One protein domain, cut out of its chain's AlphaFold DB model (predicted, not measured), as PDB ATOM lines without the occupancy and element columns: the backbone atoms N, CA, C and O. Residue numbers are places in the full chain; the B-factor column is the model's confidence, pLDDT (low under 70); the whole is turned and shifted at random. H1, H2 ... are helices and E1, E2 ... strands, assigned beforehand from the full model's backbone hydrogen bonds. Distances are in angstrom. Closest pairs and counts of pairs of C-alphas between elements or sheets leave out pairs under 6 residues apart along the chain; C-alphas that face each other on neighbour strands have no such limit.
ATOM      1  N   ARG A   2     -20.333  36.245  26.901       90.81
ATOM      2  CA  ARG A   2     -20.542  36.486  25.462       90.81
ATOM      3  C   ARG A   2     -20.023  37.870  25.077       90.81
ATOM      4  O   ARG A   2     -20.325  38.830  25.774       90.81
ATOM      5  N   VAL A   3     -19.270  37.941  23.985       90.75
ATOM      6  CA  VAL A   3     -18.805  39.182  23.353       90.75
ATOM      7  C   VAL A   3     -19.529  39.306  22.018       90.75
ATOM      8  O   VAL A   3     -19.485  38.376  21.211       90.75
ATOM      9  N   LEU A   4     -20.229  40.423  21.824       91.38
ATOM     10  CA  LEU A   4     -20.975  40.741  20.609       91.38
ATOM     11  C   LEU A   4     -20.272  41.904  19.908       91.38
ATOM     12  O   LEU A   4     -20.093  42.956  20.518       91.38
ATOM     13  N   VAL A   5     -19.879  41.702  18.655       89.62
ATOM     14  CA  VAL A   5     -19.320  42.738  17.780       89.62
ATOM     15  C   VAL A   5     -20.271  42.900  16.603       89.62
ATOM     16  O   VAL A   5     -20.433  41.967  15.823       89.62
ATOM     17  N   ASP A   6     -20.944  44.042  16.509       88.75
ATOM     18  CA  ASP A   6     -21.946  44.265  15.461       88.75
ATOM     19  C   ASP A   6     -21.288  44.448  14.086       88.75
ATOM     20  O   ASP A   6     -21.578  43.692  13.160       88.75
ATOM     21  N   GLU A   7     -20.312  45.360  14.001       89.06
ATOM     22  CA  GLU A   7     -19.491  45.574  12.808       89.06
ATOM     23  C   GLU A   7     -18.011  45.337  13.121       89.06
ATOM     24  O   GLU A   7     -17.345  46.096  13.829       89.06
ATOM     25  N   LEU A   8     -17.500  44.211  12.629       86.06
ATOM     26  CA  LEU A   8     -16.153  43.746  12.913       86.06
ATOM     27  C   LEU A   8     -15.086  44.595  12.214       86.06
ATOM     28  O   LEU A   8     -14.010  44.772  12.780       86.06
ATOM     29  N   THR A   9     -15.353  45.137  11.022       81.56
ATOM     30  CA  THR A   9     -14.363  45.957  10.299       81.56
ATOM     31  C   THR A   9     -14.088  47.284  10.999       81.56
ATOM     32  O   THR A   9     -12.935  47.715  11.046       81.56
ATOM     33  N   ASP A  10     -15.107  47.865  11.632       82.88
ATOM     34  CA  ASP A  10     -14.992  49.104  12.408       82.88
ATOM     35  C   ASP A  10     -14.100  48.897  13.635       82.88
ATOM     36  O   ASP A  10     -13.228  49.707  13.946       82.88
ATOM     37  N   VAL A  11     -14.269  47.761  14.321       82.06
ATOM     38  CA  VAL A  11     -13.458  47.418  15.496       82.06
ATOM     39  C   VAL A  11     -12.017  47.098  15.109       82.06
ATOM     40  O   VAL A  11     -11.098  47.386  15.870       82.06
ATOM     41  N   LEU A  12     -11.784  46.495  13.946       77.19
ATOM     42  CA  LEU A  12     -10.447  46.073  13.530       77.19
ATOM     43  C   LEU A  12      -9.609  47.188  12.892       77.19
ATOM     44  O   LEU A  12      -8.439  46.952  12.596       77.19
ATOM     45  N   GLY A  13     -10.169  48.391  12.740       62.94
ATOM     46  CA  GLY A  13      -9.425  49.562  12.288       62.94
ATOM     47  C   GLY A  13      -9.222  49.619  10.775       62.94
ATOM     48  O   GLY A  13      -8.165  50.058  10.321       62.94
ATOM     49  N   ALA A  14     -10.228  49.214   9.988       55.25
ATOM     50  CA  ALA A  14     -10.209  49.359   8.527       55.25
ATOM     51  C   ALA A  14     -10.000  50.820   8.054       55.25
ATOM     52  O   ALA A  14      -9.541  51.035   6.934       55.25
ATOM     53  N   ASP A  15     -10.239  51.809   8.927       52.81
ATOM     54  CA  ASP A  15     -10.076  53.247   8.657       52.81
ATOM     55  C   ASP A  15      -8.674  53.815   8.970       52.81
ATOM     56  O   ASP A  15      -8.475  55.026   8.999       52.81
ATOM     57  N   GLY A  16      -7.664  52.970   9.203       50.62
ATOM     58  CA  GLY A  16      -6.259  53.399   9.289       50.62
ATOM     59  C   GLY A  16      -5.841  54.125  10.578       50.62
ATOM     60  O   GLY A  16      -4.651  54.374  10.755       50.62
ATOM     61  N   ASP A  17      -6.771  54.400  11.500       49.19
ATOM     62  CA  ASP A  17      -6.509  55.196  12.716       49.19
ATOM     63  C   ASP A  17      -6.296  54.360  14.001       49.19
ATOM     64  O   ASP A  17      -5.980  54.894  15.063       49.19
ATOM     65  N   THR A  18      -6.424  53.027  13.941       50.41
ATOM     66  CA  THR A  18      -6.264  52.131  15.110       50.41
ATOM     67  C   THR A  18      -5.485  50.856  14.773       50.41
ATOM     68  O   THR A  18      -5.991  49.738  14.800       50.41
ATOM     69  N   GLY A  19      -4.200  51.013  14.452       48.53
ATOM     70  CA  GLY A  19      -3.303  49.887  14.191       48.53
ATOM     71  C   GLY A  19      -3.008  49.032  15.435       48.53
ATOM     72  O   GLY A  19      -2.481  49.524  16.431       48.53
ATOM     73  N   GLY A  20      -3.282  47.726  15.344       58.16
ATOM     74  CA  GLY A  20      -2.580  46.676  16.097       58.16
ATOM     75  C   GLY A  20      -3.423  45.885  17.100       58.16
ATOM     76  O   GLY A  20      -3.635  44.690  16.919       58.16
ATOM     77  N   GLY A  21      -3.931  46.530  18.152       68.12
ATOM     78  CA  GLY A  21      -4.416  45.803  19.337       68.12
ATOM     79  C   GLY A  21      -5.673  44.947  19.130       68.12
ATOM     80  O   GLY A  21      -5.790  43.865  19.702       68.12
ATOM     81  N   ASN A  22      -6.619  45.396  18.304       79.19
ATOM     82  CA  ASN A  22      -7.923  44.730  18.197       79.19
ATOM     83  C   ASN A  22      -7.859  43.427  17.384       79.19
ATOM     84  O   ASN A  22      -8.552  42.462  17.715       79.19
ATOM     85  N   ALA A  23      -6.987  43.361  16.374       77.50
ATOM     86  CA  ALA A  23      -6.733  42.130  15.627       77.50
ATOM     87  C   ALA A  23      -6.076  41.058  16.513       77.50
ATOM     88  O   ALA A  23      -6.497  39.898  16.490       77.50
ATOM     89  N   ASP A  24      -5.123  41.458  17.359       78.62
ATOM     90  CA  ASP A  24      -4.474  40.567  18.325       78.62
ATOM     91  C   ASP A  24      -5.471  40.038  19.366       78.62
ATOM     92  O   ASP A  24      -5.457  38.853  19.708       78.62
ATOM     93  N   ILE A  25      -6.397  40.886  19.828       83.62
ATOM     94  CA  ILE A  25      -7.489  40.470  20.720       83.62
ATOM     95  C   ILE A  25      -8.400  39.456  20.024       83.62
ATOM     96  O   ILE A  25      -8.781  38.462  20.643       83.62
ATOM     97  N   LEU A  26      -8.736  39.654  18.746       83.19
ATOM     98  CA  LEU A  26      -9.563  38.706  18.000       83.19
ATOM     99  C   LEU A  26      -8.868  37.345  17.843       83.19
ATOM    100  O   LEU A  26      -9.491  36.301  18.065       83.19
ATOM    101  N   ALA A  27      -7.574  37.351  17.518       80.50
ATOM    102  CA  ALA A  27      -6.760  36.141  17.450       80.50
ATOM    103  C   ALA A  27      -6.710  35.432  18.815       80.50
ATOM    104  O   ALA A  27      -6.982  34.231  18.909       80.50
ATOM    105  N   TRP A  28      -6.483  36.177  19.900       84.69
ATOM    106  CA  TRP A  28      -6.494  35.635  21.258       84.69
ATOM    107  C   TRP A  28      -7.858  35.044  21.643       84.69
ATOM    108  O   TRP A  28      -7.928  33.945  22.200       84.69
ATOM    109  N   LEU A  29      -8.960  35.730  21.317       86.62
ATOM    110  CA  LEU A  29     -10.321  35.251  21.571       86.62
ATOM    111  C   LEU A  29     -10.583  33.919  20.866       86.62
ATOM    112  O   LEU A  29     -11.187  33.022  21.459       86.62
ATOM    113  N   ARG A  30     -10.083  33.760  19.638       80.88
ATOM    114  CA  ARG A  30     -10.180  32.510  18.881       80.88
ATOM    115  C   ARG A  30      -9.345  31.391  19.503       80.88
ATOM    116  O   ARG A  30      -9.839  30.276  19.658       80.88
ATOM    117  N   GLU A  31      -8.090  31.663  19.841       82.75
ATOM    118  CA  GLU A  31      -7.146  30.629  20.275       82.75
ATOM    119  C   GLU A  31      -7.313  30.221  21.739       82.75
ATOM    120  O   GLU A  31      -7.116  29.056  22.097       82.75
ATOM    121  N   LYS A  32      -7.637  31.182  22.607       85.25
ATOM    122  CA  LYS A  32      -7.631  31.017  24.065       85.25
ATOM    123  C   LYS A  32      -8.987  31.283  24.699       85.25
ATOM    124  O   LYS A  32      -9.272  30.689  25.736       85.25
ATOM    125  N   GLY A  33      -9.845  32.100  24.083       85.88
ATOM    126  CA  GLY A  33     -11.123  32.524  24.667       85.88
ATOM    127  C   GLY A  33     -12.013  31.362  25.123       85.88
ATOM    128  O   GLY A  33     -12.636  31.442  26.182       85.88
ATOM    129  N   ARG A  34     -11.990  30.229  24.406       82.06
ATOM    130  CA  ARG A  34     -12.729  29.016  24.797       82.06
ATOM    131  C   ARG A  34     -12.342  28.494  26.186       82.06
ATOM    132  O   ARG A  34     -13.229  28.088  26.930       82.06
ATOM    133  N   ALA A  35     -11.058  28.521  26.552       86.88
ATOM    134  CA  ALA A  35     -10.587  28.061  27.864       86.88
ATOM    135  C   ALA A  35     -11.127  28.926  29.018       86.88
ATOM    136  O   ALA A  35     -11.246  28.454  30.143       86.88
ATOM    137  N   TYR A  36     -11.516  30.166  28.713       88.94
ATOM    138  CA  TYR A  36     -12.125  31.115  29.644       88.94
ATOM    139  C   TYR A  36     -13.657  31.183  29.512       88.94
ATOM    140  O   TYR A  36     -14.298  32.061  30.088       88.94
ATOM    141  N   GLY A  37     -14.272  30.283  28.734       87.44
ATOM    142  CA  GLY A  37     -15.720  30.272  28.511       87.44
ATOM    143  C   GLY A  37     -16.235  31.493  27.738       87.44
ATOM    144  O   GLY A  37     -17.383  31.911  27.939       87.44
ATOM    145  N   VAL A  38     -15.394  32.102  26.897       91.25
ATOM    146  CA  VAL A  38     -15.780  33.222  26.034       91.25
ATOM    147  C   VAL A  38     -16.440  32.701  24.759       91.25
ATOM    148  O   VAL A  38     -15.918  31.810  24.091       91.25
ATOM    149  N   GLN A  39     -17.586  33.285  24.414       90.44
ATOM    150  CA  GLN A  39     -18.270  33.093  23.141       90.44
ATOM    151  C   GLN A  39     -18.224  34.406  22.357       90.44
ATOM    152  O   GLN A  39     -18.860  35.380  22.760       90.44
ATOM    153  N   LEU A  40     -17.493  34.414  21.245       89.56
ATOM    154  CA  LEU A  40     -17.473  35.526  20.301       89.56
ATOM    155  C   LEU A  40     -18.592  35.354  19.269       89.56
ATOM    156  O   LEU A  40     -18.742  34.279  18.687       89.56
ATOM    157  N   VAL A  41     -19.348  36.421  19.033       91.12
ATOM    158  CA  VAL A  41     -20.266  36.562  17.899       91.12
ATOM    159  C   VAL A  41     -19.940  37.889  17.231       91.12
ATOM    160  O   VAL A  41     -19.917  38.916  17.907       91.12
ATOM    161  N   ALA A  42     -19.665  37.853  15.931       89.94
ATOM    162  CA  ALA A  42     -19.282  39.025  15.160       89.94
ATOM    163  C   ALA A  42     -20.057  39.084  13.838       89.94
ATOM    164  O   ALA A  42     -20.227  38.047  13.190       89.94
ATOM    165  N   GLY A  43     -20.516  40.276  13.460       89.50
ATOM    166  CA  GLY A  43     -21.070  40.594  12.146       89.50
ATOM    167  C   GLY A  43     -20.100  41.440  11.324       89.50
ATOM    168  O   GLY A  43     -19.208  42.082  11.872       89.50
ATOM    169  N   THR A  44     -20.233  41.402   9.998       87.38
ATOM    170  CA  THR A  44     -19.627  42.414   9.128       87.38
ATOM    171  C   THR A  44     -20.367  42.535   7.807       87.38
ATOM    172  O   THR A  44     -20.817  41.530   7.246       87.38
ATOM    173  N   GLN A  45     -20.474  43.759   7.299       83.88
ATOM    174  CA  GLN A  45     -21.013  44.040   5.969       83.88
ATOM    175  C   GLN A  45     -19.952  43.911   4.867       83.88
ATOM    176  O   GLN A  45     -20.270  43.538   3.736       83.88
ATOM    177  N   ASN A  46     -18.682  44.169   5.195       77.56
ATOM    178  CA  ASN A  46     -17.587  44.283   4.234       77.56
ATOM    179  C   ASN A  46     -16.475  43.274   4.521       77.56
ATOM    180  O   ASN A  46     -15.326  43.636   4.756       77.56
ATOM    181  N   ALA A  47     -16.786  41.981   4.408       71.94
ATOM    182  CA  ALA A  47     -15.811  40.909   4.635       71.94
ATOM    183  C   ALA A  47     -14.538  41.011   3.766       71.94
ATOM    184  O   ALA A  47     -13.518  40.436   4.124       71.94
ATOM    185  N   ILE A  48     -14.574  41.749   2.648       73.38
ATOM    186  CA  ILE A  48     -13.388  42.028   1.824       73.38
ATOM    187  C   ILE A  48     -12.333  42.883   2.537       73.38
ATOM    188  O   ILE A  48     -11.155  42.772   2.222       73.38
ATOM    189  N   GLN A  49     -12.733  43.706   3.506       73.50
ATOM    190  CA  GLN A  49     -11.802  44.488   4.324       73.50
ATOM    191  C   GLN A  49     -11.055  43.609   5.340       73.50
ATOM    192  O   GLN A  49     -10.086  44.049   5.953       73.50
ATOM    193  N   LEU A  50     -11.484  42.355   5.522       74.25
ATOM    194  CA  LEU A  50     -10.739  41.365   6.287       74.25
ATOM    195  C   LEU A  50      -9.711  40.719   5.352       74.25
ATOM    196  O   LEU A  50     -10.062  39.946   4.463       74.25
ATOM    197  N   GLU A  51      -8.430  41.005   5.567       67.88
ATOM    198  CA  GLU A  51      -7.344  40.460   4.745       67.88
ATOM    199  C   GLU A  51      -6.546  39.358   5.464       67.88
ATOM    200  O   GLU A  51      -6.466  39.287   6.695       67.88
ATOM    201  N   GLY A  52      -5.931  38.467   4.679       72.19
ATOM    202  CA  GLY A  52      -4.934  37.501   5.147       72.19
ATOM    203  C   GLY A  52      -5.374  36.634   6.335       72.19
ATOM    204  O   GLY A  52      -6.390  35.935   6.293       72.19
ATOM    205  N   GLY A  53      -4.575  36.651   7.408       65.88
ATOM    206  CA  GLY A  53      -4.802  35.834   8.607       65.88
ATOM    207  C   GLY A  53      -6.083  36.185   9.372       65.88
ATOM    208  O   GLY A  53      -6.632  35.336  10.078       65.88
ATOM    209  N   LEU A  54      -6.600  37.402   9.200       72.19
ATOM    210  CA  LEU A  54      -7.805  37.874   9.870       72.19
ATOM    211  C   LEU A  54      -9.064  37.256   9.253       72.19
ATOM    212  O   LEU A  54      -9.910  36.719   9.969       72.19
ATOM    213  N   LEU A  55      -9.129  37.214   7.921       77.19
ATOM    214  CA  LEU A  55     -10.182  36.497   7.204       77.19
ATOM    215  C   LEU A  55     -10.176  35.009   7.569       77.19
ATOM    216  O   LEU A  55     -11.224  34.448   7.883       77.19
ATOM    217  N   ALA A  56      -9.006  34.364   7.613       75.56
ATOM    218  CA  ALA A  56      -8.880  32.972   8.062       75.56
ATOM    219  C   ALA A  56      -9.345  32.777   9.524       75.56
ATOM    220  O   ALA A  56      -9.958  31.760   9.881       75.56
ATOM    221  N   SER A  57      -9.102  33.778  10.375       74.94
ATOM    222  CA  SER A  57      -9.525  33.800  11.779       74.94
ATOM    223  C   SER A  57     -11.041  33.938  11.956       74.94
ATOM    224  O   SER A  57     -11.600  33.351  12.882       74.94
ATOM    225  N   VAL A  58     -11.734  34.622  11.052       78.44
ATOM    226  CA  VAL A  58     -13.202  34.732  11.085       78.44
ATOM    227  C   VAL A  58     -13.860  33.525  10.410       78.44
ATOM    228  O   VAL A  58     -14.746  32.885  10.971       78.44
ATOM    229  N   THR A  59     -13.382  33.141   9.229       77.88
ATOM    230  CA  THR A  59     -13.964  32.047   8.426       77.88
ATOM    231  C   THR A  59     -13.708  30.654   9.005       77.88
ATOM    232  O   THR A  59     -14.475  29.724   8.758       77.88
ATOM    233  N   GLY A  60     -12.669  30.500   9.827       78.50
ATOM    234  CA  GLY A  60     -12.390  29.253  10.540       78.50
ATOM    235  C   GLY A  60     -13.165  29.075  11.852       78.50
ATOM    236  O   GLY A  60     -12.870  28.138  12.594       78.50
ATOM    237  N   LEU A  61     -14.128  29.949  12.168       86.19
ATOM    238  CA  LEU A  61     -15.055  29.709  13.274       86.19
ATOM    239  C   LEU A  61     -15.883  28.438  13.013       86.19
ATOM    240  O   LEU A  61     -16.160  28.057  11.870       86.19
ATOM    241  N   MET A  62     -16.287  27.772  14.099       89.31
ATOM    242  CA  MET A  62     -17.112  26.559  14.019       89.31
ATOM    243  C   MET A  62     -18.431  26.824  13.296       89.31
ATOM    244  O   MET A  62     -18.852  25.994  12.495       89.31
TER     245      MET A  62
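AT A GLANCE: This is residues 2 to 62 of the 127 residues of an uncharacterized protein of Bifidobacterium longum subsp. infantis (UniProt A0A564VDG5). A short two-strand parallel ribbon, E1 and E2, makes a wall, with the longest helix, H2, over one face; H1 and H3 lie towards opposite ends, and H4 packs on H2. The 61 printed residues, class mixed, run E1 H1 H2 H3 E2 H4. The whole is compact, radius of gyration of the C-alphas 11.1 A, yet elongated, spanning 32 by 21 by 20 A.

HOW THE PARTS SIT: E1, residues 2 to 5, and E2, residues 39 to 42, are parallel at 13 degrees, with N 3 and O 39 2.9 A apart, within hydrogen-bond range. With H1, residues 8 to 12, H2, residues 21 to 31, and H3, residues 33 to 36, between them, they form a strand-helix-strand unit, parallel neighbour strands joined through helices. H2 touches H4, residues 52 to 59, at a steep tilt of 50 degrees, the same way; their closest C-alphas, Ala 27 and Ser 57, are 6.7 A apart. H1 and H2 only just touch, with 3 pairs of C-alphas within 8 A, the closest being Leu 12 and Asn 22, 5.5 A. H2 and H3 meet only through their link. Every O i to N i+4 pair is within hydrogen-bond range in H1, H2 and H4; H3 is too short for one.

IN THESE COORDINATES: E1 begins at C-alpha 2 (-20.542, 36.486, 25.462); H4 ends at C-alpha 59 (-13.964, 32.047, 8.426). H2 is 15.4 A long, H4 11.0 A.

THE WHOLE: The C-alphas of Gly 16 and Ala 35 are farthest apart, 31.7 A. The printed part has no cut and no long link. Residues 13 to 21, 51 and 53 have pLDDT under 70.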